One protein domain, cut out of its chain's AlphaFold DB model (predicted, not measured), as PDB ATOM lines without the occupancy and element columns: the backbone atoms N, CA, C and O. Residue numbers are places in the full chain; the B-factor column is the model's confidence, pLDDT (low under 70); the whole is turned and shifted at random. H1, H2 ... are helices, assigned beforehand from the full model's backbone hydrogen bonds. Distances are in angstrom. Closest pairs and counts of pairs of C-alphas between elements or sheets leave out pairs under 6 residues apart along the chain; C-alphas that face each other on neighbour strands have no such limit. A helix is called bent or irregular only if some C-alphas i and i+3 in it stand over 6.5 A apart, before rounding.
ATOM      1  N   TYR A   2     -38.124 -26.046  40.471       91.38
ATOM      2  CA  TYR A   2     -39.513 -25.782  40.881       91.38
ATOM      3  C   TYR A   2     -40.536 -25.759  39.747       91.38
ATOM      4  O   TYR A   2     -41.672 -26.169  39.966       91.38
ATOM      5  N   ALA A   3     -40.133 -25.352  38.538       92.00
ATOM      6  CA  ALA A   3     -40.994 -25.470  37.365       92.00
ATOM      7  C   ALA A   3     -41.407 -26.932  37.131       92.00
ATOM      8  O   ALA A   3     -42.596 -27.216  37.069       92.00
ATOM      9  N   ASN A   4     -40.445 -27.864  37.092       93.00
ATOM     10  CA  ASN A   4     -40.757 -29.284  36.946       93.00
ATOM     11  C   ASN A   4     -41.584 -29.803  38.125       93.00
ATOM     12  O   ASN A   4     -42.634 -30.380  37.899       93.00
ATOM     13  N   TYR A   5     -41.157 -29.544  39.364       92.25
ATOM     14  CA  TYR A   5     -41.841 -30.051  40.559       92.25
ATOM     15  C   TYR A   5     -43.321 -29.636  40.612       92.25
ATOM     16  O   TYR A   5     -44.203 -30.482  40.710       92.25
ATOM     17  N   GLY A   6     -43.613 -28.335  40.482       93.88
ATOM     18  CA  GLY A   6     -44.988 -27.839  40.556       93.88
ATOM     19  C   GLY A   6     -45.863 -28.299  39.387       93.88
ATOM     20  O   GLY A   6     -47.027 -28.642  39.585       93.88
ATOM     21  N   ILE A   7     -45.308 -28.328  38.171       95.31
ATOM     22  CA  ILE A   7     -46.032 -28.774  36.974       95.31
ATOM     23  C   ILE A   7     -46.302 -30.278  37.048       95.31
ATOM     24  O   ILE A   7     -47.438 -30.692  36.851       95.31
ATOM     25  N   GLN A   8     -45.297 -31.085  37.377       95.25
ATOM     26  CA  GLN A   8     -45.402 -32.537  37.491       95.25
ATOM     27  C   GLN A   8     -46.535 -32.954  38.432       95.25
ATOM     28  O   GLN A   8     -47.388 -33.742  38.028       95.25
ATOM     29  N   GLU A   9     -46.594 -32.399  39.644       95.50
ATOM     30  CA  GLU A   9     -47.647 -32.727  40.617       95.50
ATOM     31  C   GLU A   9     -49.045 -32.336  40.109       95.50
ATOM     32  O   GLU A   9     -49.997 -33.117  40.195       95.50
ATOM     33  N   ALA A  10     -49.171 -31.153  39.499       95.88
ATOM     34  CA  ALA A  10     -50.441 -30.692  38.942       95.88
ATOM     35  C   ALA A  10     -50.915 -31.573  37.771       95.88
ATOM     36  O   ALA A  10     -52.097 -31.914  37.677       95.88
ATOM     37  N   LEU A  11     -49.997 -31.962  36.883       96.19
ATOM     38  CA  LEU A  11     -50.293 -32.824  35.743       96.19
ATOM     39  C   LEU A  11     -50.593 -34.262  36.172       96.19
ATOM     40  O   LEU A  11     -51.462 -34.892  35.573       96.19
ATOM     41  N   LEU A  12     -49.938 -34.767  37.220       95.50
ATOM     42  CA  LEU A  12     -50.205 -36.099  37.759       95.50
ATOM     43  C   LEU A  12     -51.628 -36.177  38.317       95.50
ATOM     44  O   LEU A  12     -52.377 -37.093  37.971       95.50
ATOM     45  N   PHE A  13     -52.027 -35.184  39.119       95.38
ATOM     46  CA  PHE A  13     -53.400 -35.070  39.612       95.38
ATOM     47  C   PHE A  13     -54.400 -34.985  38.456       95.38
ATOM     48  O   PHE A  13     -55.387 -35.720  38.428       95.38
ATOM     49  N   ARG A  14     -54.130 -34.121  37.472       94.75
ATOM     50  CA  ARG A  14     -55.006 -33.940  36.312       94.75
ATOM     51  C   ARG A  14     -55.178 -35.233  35.511       94.75
ATOM     52  O   ARG A  14     -56.303 -35.563  35.149       94.75
ATOM     53  N   LEU A  15     -54.102 -35.978  35.269       94.38
ATOM     54  CA  LEU A  15     -54.160 -37.260  34.569       94.38
ATOM     55  C   LEU A  15     -54.966 -38.299  35.363       94.38
ATOM     56  O   LEU A  15     -55.805 -38.996  34.793       94.38
ATOM     57  N   ALA A  16     -54.784 -38.367  36.686       94.44
ATOM     58  CA  ALA A  16     -55.587 -39.232  37.551       94.44
ATOM     59  C   ALA A  16     -57.081 -38.849  37.533       94.44
ATOM     60  O   ALA A  16     -57.951 -39.724  37.467       94.44
ATOM     61  N   TRP A  17     -57.387 -37.551  37.525       94.69
ATOM     62  CA  TRP A  17     -58.752 -37.044  37.389       94.69
ATOM     63  C   TRP A  17     -59.375 -37.462  36.052       94.69
ATOM     64  O   TRP A  17     -60.446 -38.063  36.039       94.69
ATOM     65  N   MET A  18     -58.675 -37.239  34.936       92.75
ATOM     66  CA  MET A  18     -59.126 -37.643  33.596       92.75
ATOM     67  C   MET A  18     -59.373 -39.157  33.494       92.75
ATOM     68  O   MET A  18     -60.337 -39.590  32.869       92.75
ATOM     69  N   ASN A  19     -58.540 -39.968  34.150       92.69
ATOM     70  CA  ASN A  19     -58.703 -41.422  34.164       92.69
ATOM     71  C   ASN A  19     -59.931 -41.891  34.963       92.69
ATOM     72  O   ASN A  19     -60.500 -42.935  34.637       92.69
ATOM     73  N   THR A  20     -60.332 -41.143  35.994       95.06
ATOM     74  CA  THR A  20     -61.472 -41.472  36.871       95.06
ATOM     75  C   THR A  20     -62.792 -40.851  36.408       95.06
ATOM     76  O   THR A  20     -63.845 -41.419  36.682       95.06
ATOM     77  N   HIS A  21     -62.745 -39.751  35.651       93.31
ATOM     78  CA  HIS A  21     -63.905 -38.993  35.169       93.31
ATOM     79  C   HIS A  21     -63.944 -38.948  33.633       93.31
ATOM     80  O   HIS A  21     -63.916 -37.883  33.027       93.31
ATOM     81  N   LYS A  22     -63.981 -40.118  32.981       88.94
ATOM     82  CA  LYS A  22     -63.871 -40.233  31.509       88.94
ATOM     83  C   LYS A  22     -64.991 -39.541  30.725       88.94
ATOM     84  O   LYS A  22     -64.771 -39.157  29.581       88.94
ATOM     85  N   GLU A  23     -66.166 -39.405  31.332       90.69
ATOM     86  CA  GLU A  23     -67.329 -38.746  30.722       90.69
ATOM     87  C   GLU A  23     -67.267 -37.213  30.854       90.69
ATOM     88  O   GLU A  23     -67.972 -36.496  30.141       90.69
ATOM     89  N   ASP A  24     -66.402 -36.692  31.733       89.31
ATOM     90  CA  ASP A  24     -66.250 -35.258  31.944       89.31
ATOM     91  C   ASP A  24     -65.287 -34.666  30.913       89.31
ATOM     92  O   ASP A  24     -64.162 -35.130  30.705       89.31
ATOM     93  N   LYS A  25     -65.693 -33.555  30.294       83.44
ATOM     94  CA  LYS A  25     -64.798 -32.806  29.413       83.44
ATOM     95  C   LYS A  25     -63.729 -32.097  30.246       83.44
ATOM     96  O   LYS A  25     -64.033 -31.181  31.010       83.44
ATOM     97  N   ALA A  26     -62.465 -32.473  30.050       81.38
ATOM     98  CA  ALA A  26     -61.341 -31.802  30.691       81.38
ATOM     99  C   ALA A  26     -61.299 -30.307  30.322       81.38
ATOM    100  O   ALA A  26     -61.455 -29.933  29.157       81.38
ATOM    101  N   ILE A  27     -61.047 -29.450  31.317       86.81
ATOM    102  CA  ILE A  27     -60.882 -28.005  31.111       86.81
ATOM    103  C   ILE A  27     -59.651 -27.766  30.243       86.81
ATOM    104  O   ILE A  27     -58.551 -28.183  30.607       86.81
ATOM    105  N   GLU A  28     -59.817 -27.074  29.124       88.94
ATOM    106  CA  GLU A  28     -58.711 -26.716  28.239       88.94
ATOM    107  C   GLU A  28     -57.776 -25.706  28.921       88.94
ATOM    108  O   GLU A  28     -58.221 -24.697  29.468       88.94
ATOM    109  N   ILE A  29     -56.471 -25.990  28.905       93.81
ATOM    110  CA  ILE A  29     -55.429 -25.098  29.428       93.81
ATOM    111  C   ILE A  29     -54.402 -24.897  28.306       93.81
ATOM    112  O   ILE A  29     -53.445 -25.670  28.215       93.81
ATOM    113  N   PRO A  30     -54.573 -23.875  27.445       92.44
ATOM    114  CA  PRO A  30     -53.713 -23.662  26.275       92.44
ATOM    115  C   PRO A  30     -52.224 -23.491  26.612       92.44
ATOM    116  O   PRO A  30     -51.345 -23.729  25.791       92.44
ATOM    117  N   GLN A  31     -51.904 -23.076  27.840       92.38
ATOM    118  CA  GLN A  31     -50.530 -22.915  28.307       92.38
ATOM    119  C   GLN A  31     -49.764 -24.245  28.375       92.38
ATOM    120  O   GLN A  31     -48.538 -24.222  28.300       92.38
ATOM    121  N   LEU A  32     -50.454 -25.388  28.483       94.75
ATOM    122  CA  LEU A  32     -49.812 -26.705  28.540       94.75
ATOM    123  C   LEU A  32     -49.067 -27.050  27.245       94.75
ATOM    124  O   LEU A  32     -48.008 -27.669  27.304       94.75
ATOM    125  N   GLU A  33     -49.554 -26.583  26.094       94.31
ATOM    126  CA  GLU A  33     -48.901 -26.797  24.794       94.31
ATOM    127  C   GLU A  33     -47.534 -26.102  24.701       94.31
ATOM    128  O   GLU A  33     -46.666 -26.527  23.946       94.31
ATOM    129  N   LYS A  34     -47.302 -25.066  25.519       93.94
ATOM    130  CA  LYS A  34     -46.056 -24.281  25.530       93.94
ATOM    131  C   LYS A  34     -44.965 -24.869  26.430       93.94
ATOM    132  O   LYS A  34     -43.845 -24.360  26.449       93.94
ATOM    133  N   LEU A  35     -45.286 -25.894  27.224       95.12
ATOM    134  CA  LEU A  35     -44.363 -26.435  28.226       95.12
ATOM    135  C   LEU A  35     -43.171 -27.160  27.598       95.12
ATOM    136  O   LEU A  35     -42.060 -27.040  28.107       95.12
ATOM    137  N   SER A  36     -43.385 -27.866  26.484       95.62
ATOM    138  CA  SER A  36     -42.301 -28.519  25.743       95.62
ATOM    139  C   SER A  36     -41.260 -27.505  25.279       95.62
ATOM    140  O   SER A  36     -40.093 -27.638  25.647       95.62
ATOM    141  N   ASP A  37     -41.691 -26.452  24.584       95.88
ATOM    142  CA  ASP A  37     -40.815 -25.375  24.125       95.88
ATOM    143  C   ASP A  37     -40.037 -24.764  25.292       95.88
ATOM    144  O   ASP A  37     -38.822 -24.584  25.206       95.88
ATOM    145  N   PHE A  38     -40.711 -24.492  26.416       96.19
ATOM    146  CA  PHE A  38     -40.055 -23.971  27.613       96.19
ATOM    147  C   PHE A  38     -38.926 -24.888  28.098       96.19
ATOM    148  O   PHE A  38     -37.787 -24.430  28.204       96.19
ATOM    149  N   PHE A  39     -39.209 -26.169  28.354       96.69
ATOM    150  CA  PHE A  39     -38.214 -27.102  28.886       96.69
ATOM    151  C   PHE A  39     -37.065 -27.373  27.906       96.69
ATOM    152  O   PHE A  39     -35.911 -27.453  28.328       96.69
ATOM    153  N   VAL A  40     -37.344 -27.435  26.602       97.69
ATOM    154  CA  VAL A  40     -36.312 -27.610  25.569       97.69
ATOM    155  C   VAL A  40     -35.405 -26.379  25.469       97.69
ATOM    156  O   VAL A  40     -34.183 -26.502  25.393       97.69
ATOM    157  N   HIS A  41     -35.954 -25.164  25.524       97.81
ATOM    158  CA  HIS A  41     -35.151 -23.939  25.422       97.81
ATOM    159  C   HIS A  41     -34.231 -23.676  26.611       97.81
ATOM    160  O   HIS A  41     -33.227 -22.976  26.431       97.81
ATOM    161  N   ILE A  42     -34.542 -24.221  27.790       96.62
ATOM    162  CA  ILE A  42     -33.740 -24.049  29.009       96.62
ATOM    163  C   ILE A  42     -32.752 -25.197  29.263       96.62
ATOM    164  O   ILE A  42     -31.969 -25.122  30.211       96.62
ATOM    165  N   CYS A  43     -32.757 -26.241  28.428       97.56
ATOM    166  CA  CYS A  43     -31.824 -27.352  28.549       97.56
ATOM    167  C   CYS A  43     -30.551 -27.141  27.724       97.56
ATOM    168  O   CYS A  43     -30.521 -26.424  26.717       97.56
ATOM    169  N   TYR A  44     -29.491 -27.818  28.136       98.25
ATOM    170  CA  TYR A  44     -28.192 -27.858  27.497       98.25
ATOM    171  C   TYR A  44     -27.848 -29.314  27.145       98.25
ATOM    172  O   TYR A  44     -27.358 -30.054  28.007       98.25
ATOM    173  N   PRO A  45     -28.154 -29.765  25.911       97.31
ATOM    174  CA  PRO A  45     -27.784 -31.102  25.471       97.31
ATOM    175  C   PRO A  45     -26.260 -31.208  25.394       97.31
ATOM    176  O   PRO A  45     -25.592 -30.390  24.759       97.31
ATOM    177  N   ARG A  46     -25.714 -32.236  26.037       96.62
ATOM    178  CA  ARG A  46     -24.277 -32.497  26.097       96.62
ATOM    179  C   ARG A  46     -23.978 -33.979  25.944       96.62
ATOM    180  O   ARG A  46     -24.881 -34.821  25.963       96.62
ATOM    181  N   THR A  47     -22.710 -34.301  25.751       95.38
ATOM    182  CA  THR A  47     -22.238 -35.678  25.863       95.38
ATOM    183  C   THR A  47     -22.337 -36.118  27.327       95.38
ATOM    184  O   THR A  47     -21.718 -35.530  28.210       95.38
ATOM    185  N   GLY A  48     -23.141 -37.152  27.587       93.56
ATOM    186  CA  GLY A  48     -23.531 -37.595  28.930       93.56
ATOM    187  C   GLY A  48     -24.823 -36.933  29.427       93.56
ATOM    188  O   GLY A  48     -25.649 -36.496  28.625       93.56
ATOM    189  N   MET A  49     -24.970 -36.841  30.752       94.94
ATOM    190  CA  MET A  49     -26.138 -36.291  31.449       94.94
ATOM    191  C   MET A  49     -26.595 -34.926  30.910       94.94
ATOM    192  O   MET A  49     -25.774 -34.013  30.780       94.94
ATOM    193  N   LEU A  50     -27.904 -34.771  30.668       96.94
ATOM    194  CA  LEU A  50     -28.520 -33.518  30.221       96.94
ATOM    195  C   LEU A  50     -28.337 -32.425  31.275       96.94
ATOM    196  O   LEU A  50     -28.694 -32.617  32.439       96.94
ATOM    197  N   TYR A  51     -27.839 -31.261  30.868       97.38
ATOM    198  CA  TYR A  51     -27.803 -30.088  31.737       97.38
ATOM    199  C   TYR A  51     -28.996 -29.173  31.479       97.38
ATOM    200  O   TYR A  51     -29.660 -29.246  30.448       97.38
ATOM    201  N   ASN A  52     -29.263 -28.291  32.429       96.19
ATOM    202  CA  ASN A  52     -30.271 -27.249  32.373       96.19
ATOM    203  C   ASN A  52     -29.695 -25.981  32.998       96.19
ATOM    204  O   ASN A  52     -28.781 -26.043  33.825       96.19
ATOM    205  N   ILE A  53     -30.239 -24.827  32.619       96.06
ATOM    206  CA  ILE A  53     -29.924 -23.581  33.321       96.06
ATOM    207  C   ILE A  53     -30.355 -23.698  34.790       96.06
ATOM    208  O   ILE A  53     -31.409 -24.260  35.104       96.06
ATOM    209  N   ASN A  54     -29.535 -23.175  35.694       95.31
ATOM    210  CA  ASN A  54     -29.684 -23.369  37.134       95.31
ATOM    211  C   ASN A  54     -29.948 -22.068  37.906       95.31
ATOM    212  O   ASN A  54     -29.619 -22.003  39.080       95.31
ATOM    213  N   PHE A  55     -30.576 -21.067  37.282       95.69
ATOM    214  CA  PHE A  55     -30.967 -19.845  37.992       95.69
ATOM    215  C   PHE A  55     -31.939 -20.126  39.150       95.69
ATOM    216  O   PHE A  55     -32.898 -20.896  38.993       95.69
ATOM    217  N   GLY A  56     -31.732 -19.436  40.274       94.19
ATOM    218  CA  GLY A  56     -32.504 -19.613  41.501       94.19
ATOM    219  C   GLY A  56     -32.192 -20.925  42.222       94.19
ATOM    220  O   GLY A  56     -31.124 -21.509  42.073       94.19
ATOM    221  N   ASP A  57     -33.162 -21.440  42.978       93.75
ATOM    222  CA  ASP A  57     -33.041 -22.702  43.720       93.75
ATOM    223  C   ASP A  57     -33.150 -23.921  42.791       93.75
ATOM    224  O   ASP A  57     -34.053 -24.764  42.882       93.75
ATOM    225  N   SER A  58     -32.229 -24.004  41.845       92.38
ATOM    226  CA  SER A  58     -32.172 -25.033  40.828       92.38
ATOM    227  C   SER A  58     -30.805 -25.701  40.820       92.38
ATOM    228  O   SER A  58     -29.858 -25.228  41.434       92.38
ATOM    229  N   HIS A  59     -30.704 -26.846  40.157       92.00
ATOM    230  CA  HIS A  59     -29.421 -27.494  39.918       92.00
ATOM    231  C   HIS A  59     -29.341 -27.907  38.449       92.00
ATOM    232  O   HIS A  59     -30.356 -28.248  37.837       92.00
ATOM    233  N   LYS A  60     -28.138 -27.876  37.866       93.69
ATOM    234  CA  LYS A  60     -27.955 -28.085  36.420       93.69
ATOM    235  C   LYS A  60     -28.388 -29.471  35.939       93.69
ATOM    236  O   LYS A  60     -28.779 -29.621  34.792       93.69
ATOM    237  N   ASN A  61     -28.373 -30.481  36.806       92.25
ATOM    238  CA  ASN A  61     -28.777 -31.847  36.450       92.25
ATOM    239  C   ASN A  61     -30.289 -32.120  36.530       92.25
ATOM    240  O   ASN A  61     -30.716 -33.230  36.213       92.25
ATOM    241  N   THR A  62     -31.109 -31.157  36.956       91.12
ATOM    242  CA  THR A  62     -32.549 -31.384  37.085       91.12
ATOM    243  C   THR A  62     -33.234 -31.282  35.734       91.12
ATOM    244  O   THR A  62     -33.231 -30.219  35.120       91.12
ATOM    245  N   ALA A  63     -33.857 -32.378  35.311       91.88
ATOM    246  CA  ALA A  63     -34.613 -32.480  34.072       91.88
ATOM    247  C   ALA A  63     -36.135 -32.462  34.320       91.88
ATOM    248  O   ALA A  63     -36.591 -32.449  35.468       91.88
ATOM    249  N   ALA A  64     -36.903 -32.363  33.234       93.25
ATOM    250  CA  ALA A  64     -38.357 -32.216  33.249       93.25
ATOM    251  C   ALA A  64     -39.106 -33.275  32.420       93.25
ATOM    252  O   ALA A  64     -40.237 -33.051  31.985       93.25
ATOM    253  N   GLU A  65     -38.493 -34.438  32.194       93.81
ATOM    254  CA  GLU A  65     -39.122 -35.562  31.500       93.81
ATOM    255  C   GLU A  65     -40.413 -35.998  32.167       93.81
ATOM    256  O   GLU A  65     -41.372 -36.296  31.467       93.81
ATOM    257  N   SER A  66     -40.481 -35.969  33.499       94.88
ATOM    258  CA  SER A  66     -41.690 -36.343  34.233       94.88
ATOM    259  C   SER A  66     -42.888 -35.480  33.827       94.88
ATOM    260  O   SER A  66     -43.957 -36.010  33.525       94.88
ATOM    261  N   SER A  67     -42.701 -34.159  33.730       95.81
ATOM    262  CA  SER A  67     -43.732 -33.235  33.243       95.81
ATOM    263  C   SER A  67     -44.119 -33.519  31.786       95.81
ATOM    264  O   SER A  67     -45.306 -33.565  31.464       95.81
ATOM    265  N   LEU A  68     -43.138 -33.740  30.902       96.25
ATOM    266  CA  LEU A  68     -43.400 -33.986  29.477       96.25
ATOM    267  C   LEU A  68     -44.076 -35.339  29.220       96.25
ATOM    268  O   LEU A  68     -44.962 -35.417  28.375       96.25
ATOM    269  N   MET A  69     -43.727 -36.381  29.975       96.06
ATOM    270  CA  MET A  69     -44.369 -37.697  29.902       96.06
ATOM    271  C   MET A  69     -45.848 -37.622  30.279       96.06
ATOM    272  O   MET A  69     -46.691 -38.208  29.603       96.06
ATOM    273  N   LEU A  70     -46.186 -36.858  31.323       96.62
ATOM    274  CA  LEU A  70     -47.577 -36.662  31.733       96.62
ATOM    275  C   LEU A  70     -48.381 -35.876  30.686       96.62
ATOM    276  O   LEU A  70     -49.517 -36.246  30.396       96.62
ATOM    277  N   LEU A  71     -47.801 -34.831  30.079       96.31
ATOM    278  CA  LEU A  71     -48.427 -34.125  28.947       96.31
ATOM    279  C   LEU A  71     -48.681 -35.066  27.773       96.31
ATOM    280  O   LEU A  71     -49.792 -35.099  27.237       96.31
ATOM    281  N   TYR A  72     -47.673 -35.870  27.436       96.50
ATOM    282  CA  TYR A  72     -47.751 -36.837  26.354       96.50
ATOM    283  C   TYR A  72     -48.875 -37.856  26.595       96.50
ATOM    284  O   TYR A  72     -49.663 -38.136  25.689       96.50
ATOM    285  N   ALA A  73     -49.002 -38.358  27.829       95.44
ATOM    286  CA  ALA A  73     -50.064 -39.274  28.246       95.44
ATOM    287  C   ALA A  73     -51.468 -38.643  28.200       95.44
ATOM    288  O   ALA A  73     -52.447 -39.340  27.948       95.44
ATOM    289  N   MET A  74     -51.577 -37.324  28.391       94.31
ATOM    290  CA  MET A  74     -52.828 -36.568  28.239       94.31
ATOM    291  C   MET A  74     -53.172 -36.224  26.779       94.31
ATOM    292  O   MET A  74     -54.194 -35.584  26.533       94.31
ATOM    293  N   GLY A  75     -52.345 -36.631  25.811       94.06
ATOM    294  CA  GLY A  75     -52.558 -36.366  24.385       94.06
ATOM    295  C   GLY A  75     -51.996 -35.031  23.890       94.06
ATOM    296  O   GLY A  75     -52.168 -34.707  22.719       94.06
ATOM    297  N   ILE A  76     -51.284 -34.276  24.734       95.06
ATOM    298  CA  ILE A  76     -50.549 -33.074  24.322       95.06
ATOM    299  C   ILE A  76     -49.145 -33.521  23.916       95.06
ATOM    300  O   ILE A  76     -48.272 -33.700  24.762       95.06
ATOM    301  N   GLN A  77     -48.956 -33.770  22.622       95.12
ATOM    302  CA  GLN A  77     -47.782 -34.460  22.082       95.12
ATOM    303  C   GLN A  77     -47.100 -33.621  20.999       95.12
ATOM    304  O   GLN A  77     -47.769 -33.032  20.151       95.12
ATOM    305  N   ASN A  78     -45.765 -33.610  20.989       93.25
ATOM    306  CA  ASN A  78     -44.974 -33.118  19.862       93.25
ATOM    307  C   ASN A  78     -43.632 -33.876  19.753       93.25
ATOM    308  O   ASN A  78     -43.202 -34.540  20.698       93.25
ATOM    309  N   ASP A  79     -42.972 -33.770  18.595       95.06
ATOM    310  CA  ASP A  79     -41.694 -34.449  18.319       95.06
ATOM    311  C   ASP A  79     -40.557 -33.985  19.254       95.06
ATOM    312  O   ASP A  79     -39.665 -34.766  19.594       95.06
ATOM    313  N   ASP A  80     -40.580 -32.725  19.692       96.12
ATOM    314  CA  ASP A  80     -39.529 -32.129  20.523       96.12
ATOM    315  C   ASP A  80     -39.548 -32.685  21.959       96.12
ATOM    316  O   ASP A  80     -38.497 -32.812  22.591       96.12
ATOM    317  N   MET A  81     -40.714 -33.117  22.456       97.12
ATOM    318  CA  MET A  81     -40.831 -33.872  23.709       97.12
ATOM    319  C   MET A  81     -40.078 -35.204  23.631       97.12
ATOM    320  O   MET A  81     -39.354 -35.552  24.566       97.12
ATOM    321  N   LEU A  82     -40.216 -35.938  22.518       97.25
ATOM    322  CA  LEU A  82     -39.502 -37.203  22.304       97.25
ATOM    323  C   LEU A  82     -37.991 -36.971  22.252       97.25
ATOM    324  O   LEU A  82     -37.234 -37.717  22.872       97.25
ATOM    325  N   TRP A  83     -37.550 -35.906  21.569       97.69
ATOM    326  CA  TRP A  83     -36.142 -35.506  21.573       97.69
ATOM    327  C   TRP A  83     -35.628 -35.233  22.985       97.69
ATOM    328  O   TRP A  83     -34.584 -35.777  23.346       97.69
ATOM    329  N   TYR A  84     -36.357 -34.441  23.780       97.31
ATOM    330  CA  TYR A  84     -35.960 -34.069  25.140       97.31
ATOM    331  C   TYR A  84     -35.811 -35.297  26.042       97.31
ATOM    332  O   TYR A  84     -34.772 -35.475  26.675       97.31
ATOM    333  N   MET A  85     -36.820 -36.177  26.057       95.94
ATOM    334  CA  MET A  85     -36.789 -37.423  26.834       95.94
ATOM    335  C   MET A  85     -35.623 -38.329  26.422       95.94
ATOM    336  O   MET A  85     -34.995 -38.947  27.276       95.94
ATOM    337  N   ASN A  86     -35.277 -38.352  25.132       95.44
ATOM    338  CA  ASN A  86     -34.149 -39.125  24.615       95.44
ATOM    339  C   ASN A  86     -32.767 -38.545  24.988       95.44
ATOM    340  O   ASN A  86     -31.748 -39.186  24.737       95.44
ATOM    341  N   GLN A  87     -32.697 -37.342  25.575       95.50
ATOM    342  CA  GLN A  87     -31.436 -36.776  26.071       95.50
ATOM    343  C   GLN A  87     -31.113 -37.179  27.516       95.50
ATOM    344  O   GLN A  87     -30.021 -36.875  27.992       95.50
ATOM    345  N   ILE A  88     -32.048 -37.807  28.231       94.38
ATOM    346  CA  ILE A  88     -31.962 -37.977  29.684       94.38
ATOM    347  C   ILE A  88     -31.407 -39.349  30.039       94.38
ATOM    348  O   ILE A  88     -31.860 -40.380  29.540       94.38
ATOM    349  N   GLU A  89     -30.428 -39.363  30.941       93.75
ATOM    350  CA  GLU A  89     -29.867 -40.601  31.470       93.75
ATOM    351  C   GLU A  89     -30.802 -41.206  32.526       93.75
ATOM    352  O   GLU A  89     -31.374 -40.501  33.362       93.75
ATOM    353  N   GLN A  90     -30.959 -42.531  32.512       91.38
ATOM    354  CA  GLN A  90     -31.745 -43.218  33.538       91.38
ATOM    355  C   GLN A  90     -31.127 -42.973  34.919       91.38
ATOM    356  O   GLN A  90     -29.920 -43.118  35.105       91.38
ATOM    357  N   GLY A  91     -31.953 -42.591  35.893       90.44
ATOM    358  CA  GLY A  91     -31.486 -42.281  37.245       90.44
ATOM    359  C   GLY A  91     -30.883 -40.881  37.421       90.44
ATOM    360  O   GLY A  91     -30.482 -40.556  38.536       90.44
ATOM    361  N   GLN A  92     -30.851 -40.038  36.378       92.69
ATOM    362  CA  GLN A  92     -30.217 -38.710  36.392       92.69
ATOM    363  C   GLN A  92     -30.657 -37.808  37.564       92.69
ATOM    364  O   GLN A  92     -29.834 -37.128  38.178       92.69
ATOM    365  N   HIS A  93     -31.953 -37.773  37.879       90.12
ATOM    366  CA  HIS A  93     -32.505 -36.925  38.932       90.12
ATOM    367  C   HIS A  93     -33.567 -37.664  39.743       90.12
ATOM    368  O   HIS A  93     -34.400 -38.382  39.199       90.12
ATOM    369  N   ARG A  94     -33.587 -37.455  41.062       87.62
ATOM    370  CA  ARG A  94     -34.451 -38.218  41.979       87.62
ATOM    371  C   ARG A  94     -35.954 -38.107  41.687       87.62
ATOM    372  O   ARG A  94     -36.672 -39.053  41.997       87.62
ATOM    373  N   ASP A  95     -36.401 -36.996  41.101       85.88
ATOM    374  CA  ASP A  95     -37.819 -36.718  40.801       85.88
ATOM    375  C   ASP A  95     -38.258 -37.268  39.426       85.88
ATOM    376  O   ASP A  95     -39.416 -37.119  39.032       85.88
ATOM    377  N   GLY A  96     -37.337 -37.911  38.700       89.19
ATOM    378  CA  GLY A  96     -37.572 -38.432  37.361       89.19
ATOM    379  C   GLY A  96     -38.496 -39.648  37.308       89.19
ATOM    380  O   GLY A  96     -38.549 -40.473  38.233       89.19
ATOM    381  N   TYR A  97     -39.220 -39.768  36.194       93.06
ATOM    382  CA  TYR A  97     -40.103 -40.895  35.868       93.06
ATOM    383  C   TYR A  97     -39.400 -41.887  34.940       93.06
ATOM    384  O   TYR A  97     -39.819 -42.140  33.816       93.06
ATOM    385  N   PHE A  98     -38.304 -42.452  35.438       92.81
ATOM    386  CA  PHE A  98     -37.517 -43.471  34.746       92.81
ATOM    387  C   PHE A  98     -38.293 -44.774  34.543       92.81
ATOM    388  O   PHE A  98     -39.212 -45.087  35.304       92.81
ATOM    389  N   ILE A  99     -37.915 -45.541  33.517       92.56
ATOM    390  CA  ILE A  99     -38.660 -46.737  33.084       92.56
ATOM    391  C   ILE A  99     -38.672 -47.851  34.143       92.56
ATOM    392  O   ILE A  99     -39.549 -48.709  34.138       92.56
ATOM    393  N   ASP A 100     -37.725 -47.819  35.079       92.19
ATOM    394  CA  ASP A 100     -37.629 -48.718  36.231       92.19
ATOM    395  C   ASP A 100     -38.544 -48.314  37.406       92.19
ATOM    396  O   ASP A 100     -38.581 -48.994  38.433       92.19
ATOM    397  N   ARG A 101     -39.317 -47.227  37.269       92.44
ATOM    398  CA  ARG A 101     -40.300 -46.755  38.254       92.44
ATOM    399  C   ARG A 101     -41.728 -46.965  37.750       92.44
ATOM    400  O   ARG A 101     -41.962 -46.831  36.554       92.44
ATOM    401  N   PRO A 102     -42.728 -47.179  38.631       93.56
ATOM    402  CA  PRO A 102     -44.094 -47.509  38.207       93.56
ATOM    403  C   PRO A 102     -44.728 -46.516  37.221       93.56
ATOM    404  O   PRO A 102     -45.331 -46.925  36.233       93.56
ATOM    405  N   ILE A 103     -44.576 -45.211  37.470       93.56
ATOM    406  CA  ILE A 103     -45.141 -44.165  36.602       93.56
ATOM    407  C   ILE A 103     -44.368 -44.063  35.283       93.56
ATOM    408  O   ILE A 103     -44.980 -43.876  34.236       93.56
ATOM    409  N   GLY A 104     -43.044 -44.233  35.319       94.25
ATOM    410  CA  GLY A 104     -42.232 -44.237  34.107       94.25
ATOM    411  C   GLY A 104     -42.536 -45.444  33.228       94.25
ATOM    412  O   GLY A 104     -42.885 -45.276  32.068       94.25
ATOM    413  N   PHE A 105     -42.557 -46.646  33.808       94.94
ATOM    414  CA  PHE A 105     -42.964 -47.872  33.118       94.94
ATOM    415  C   PHE A 105     -44.316 -47.733  32.401       94.94
ATOM    416  O   PHE A 105     -44.475 -48.214  31.283       94.94
ATOM    417  N   LEU A 106     -45.285 -47.064  33.033       94.81
ATOM    418  CA  LEU A 106     -46.625 -46.891  32.476       94.81
ATOM    419  C   LEU A 106     -46.697 -45.836  31.361       94.81
ATOM    420  O   LEU A 106     -47.473 -46.013  30.422       94.81
ATOM    421  N   TYR A 107     -45.944 -44.737  31.472       95.00
ATOM    422  CA  TYR A 107     -46.130 -43.556  30.618       95.00
ATOM    423  C   TYR A 107     -44.930 -43.181  29.742       95.00
ATOM    424  O   TYR A 107     -45.032 -42.205  28.999       95.00
ATOM    425  N   THR A 108     -43.806 -43.903  29.785       94.69
ATOM    426  CA  THR A 108     -42.698 -43.667  28.845       94.69
ATOM    427  C   THR A 108     -43.184 -43.940  27.418       94.69
ATOM    428  O   THR A 108     -43.575 -45.070  27.118       94.69
ATOM    429  N   PRO A 109     -43.180 -42.935  26.522       95.00
ATOM    430  CA  PRO A 109     -43.601 -43.143  25.145       95.00
ATOM    431  C   PRO A 109     -42.512 -43.845  24.331       95.00
ATOM    432  O   PRO A 109     -41.346 -43.897  24.722       95.00
ATOM    433  N   ASP A 110     -42.883 -44.345  23.153       94.25
ATOM    434  CA  ASP A 110     -41.907 -44.822  22.175       94.25
ATOM    435  C   ASP A 110     -41.052 -43.651  21.656       94.25
ATOM    436  O   ASP A 110     -41.535 -42.765  20.948       94.25
ATOM    437  N   LEU A 111     -39.762 -43.665  22.000       94.75
ATOM    438  CA  LEU A 111     -38.791 -42.642  21.610       94.75
ATOM    439  C   LEU A 111     -38.167 -42.897  20.227       94.75
ATOM    440  O   LEU A 111     -37.357 -42.091  19.773       94.75
ATOM    441  N   SER A 112     -38.537 -43.977  19.523       94.06
ATOM    442  CA  SER A 112     -37.959 -44.348  18.219       94.06
ATOM    443  C   SER A 112     -38.106 -43.265  17.141       94.06
ATOM    444  O   SER A 112     -37.312 -43.209  16.202       94.06
ATOM    445  N   LYS A 113     -39.102 -42.383  17.290       93.62
ATOM    446  CA  LYS A 113     -39.390 -41.263  16.383       93.62
ATOM    447  C   LYS A 113     -38.809 -39.924  16.833       93.62
ATOM    448  O   LYS A 113     -39.083 -38.913  16.189       93.62
ATOM    449  N   ALA A 114     -38.023 -39.891  17.910       96.50
ATOM    450  CA  ALA A 114     -37.369 -38.667  18.352       96.50
ATOM    451  C   ALA A 114     -36.534 -38.061  17.202       96.50
ATOM    452  O   ALA A 114     -35.727 -38.770  16.588       96.50
ATOM    453  N   PRO A 115     -36.701 -36.765  16.880       96.75
ATOM    454  CA  PRO A 115     -35.862 -36.123  15.881       96.75
ATOM    455  C   PRO A 115     -34.414 -36.049  16.391       96.75
ATOM    456  O   PRO A 115     -34.155 -36.178  17.584       96.75
ATOM    457  N   LYS A 116     -33.441 -35.831  15.498       95.44
ATOM    458  CA  LYS A 116     -32.024 -35.693  15.900       95.44
ATOM    459  C   LYS A 116     -31.773 -34.428  16.729       95.44
ATOM    460  O   LYS A 116     -31.001 -34.445  17.681       95.44
ATOM    461  N   VAL A 117     -32.444 -33.348  16.344       97.00
ATOM    462  CA  VAL A 117     -32.435 -32.032  16.990       97.00
ATOM    463  C   VAL A 117     -33.871 -31.498  17.003       97.00
ATOM    464  O   VAL A 117     -34.636 -31.853  16.098       97.00
ATOM    465  N   PRO A 118     -34.257 -30.665  17.983       96.88
ATOM    466  CA  PRO A 118     -35.604 -30.137  18.069       96.88
ATOM    467  C   PRO A 118     -35.856 -29.101  16.967       96.88
ATOM    468  O   PRO A 118     -34.935 -28.431  16.483       96.88
TER     469      PRO A 118
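Overview. This is residues 2 to 118 of the 515 residues of the protein "Heparinase" of Bacteroides ovatus (UniProt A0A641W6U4). A short helix, H3, sits in the middle, with the long helix H1 along one side of it and the short helices H4 and H5 packed on it elsewhere; H2 packs on H4 with its residues 36 to 40. Residues 20 to 25, of which 20 belongs to H1, stick out at one end, the long loop of residues 42 to 64 reaches to the other, and the tail after H5 runs back past H4. The printed part has 117 residues with five named helices, H1 to H5 in order along the chain, and no named strand. The class is all helix, though under half of the residues, 53, are in named elements. The whole is compact, with a radius of gyration of the C-alphas of 13.9 A and spans of 45 by 34 by 26 A.

Arrangement. Start with H1, residues 2 to 20, which touches the hub H3, residues 65 to 73, where the closest C-alphas, of Gln 8 and Ser 67, are 4.6 A apart. These two run the same way at a shallow tilt of 27 degrees. Next look at H2, residues 30 to 41, which is near H1. H2 and H3 form a helical hairpin and only just touch, with 3 pairs of C-alphas within 8 A, through residues 32 to 36 of H2 alone; the closest are those of Ser 36 and Leu 68, 6.7 A. Their tilt of 38 degrees, opposite ways, is only just steep. With residues 36 to 40 alone, H2 touches H4, residues 79 to 85, closest at the C-alphas of Ser 36 and Met 81, 5.9 A. H3 and H4 form another helical hairpin and touch, with the closest C-alphas, of Glu 65 and Met 85, 5.5 A apart. H5, residues 102 to 107, touches H3 at a steep tilt of 52 degrees, the closest C-alphas being those of Met 69 and Tyr 107, 6.2 A. H5 is apart from H1, H2 and H4. In H1, H3, H4 and H5 every O i to N i+4 pair is within hydrogen-bond range; in H2, 4 of 8 are.

Along the chain. Find C-alpha 2 at (-39.513, -25.782, 40.881); from there H1 runs 27.3 A to Thr 20. H2 begins at C-alpha 30, (-53.713, -23.662, 26.275), and measures 18.6 A; it is irregular, but only just, with C-alphas 33 and 36 6.9 A apart. H3 measures 12.0 A, H4 10.3 A and H5 8.8 A, ending at C-alpha 107, (-46.130, -43.556, 30.618).

Size, cuts and confidence. The two C-alphas farthest apart are those of Glu 23 and Thr 47, 45.5 A. The links H2 to H3 and H4 to H5 are long; in the first, residues 43 to 44 pair antiparallel with 51 to 52. The printed part has no cut, and no printed residue is under 70 in pLDDT.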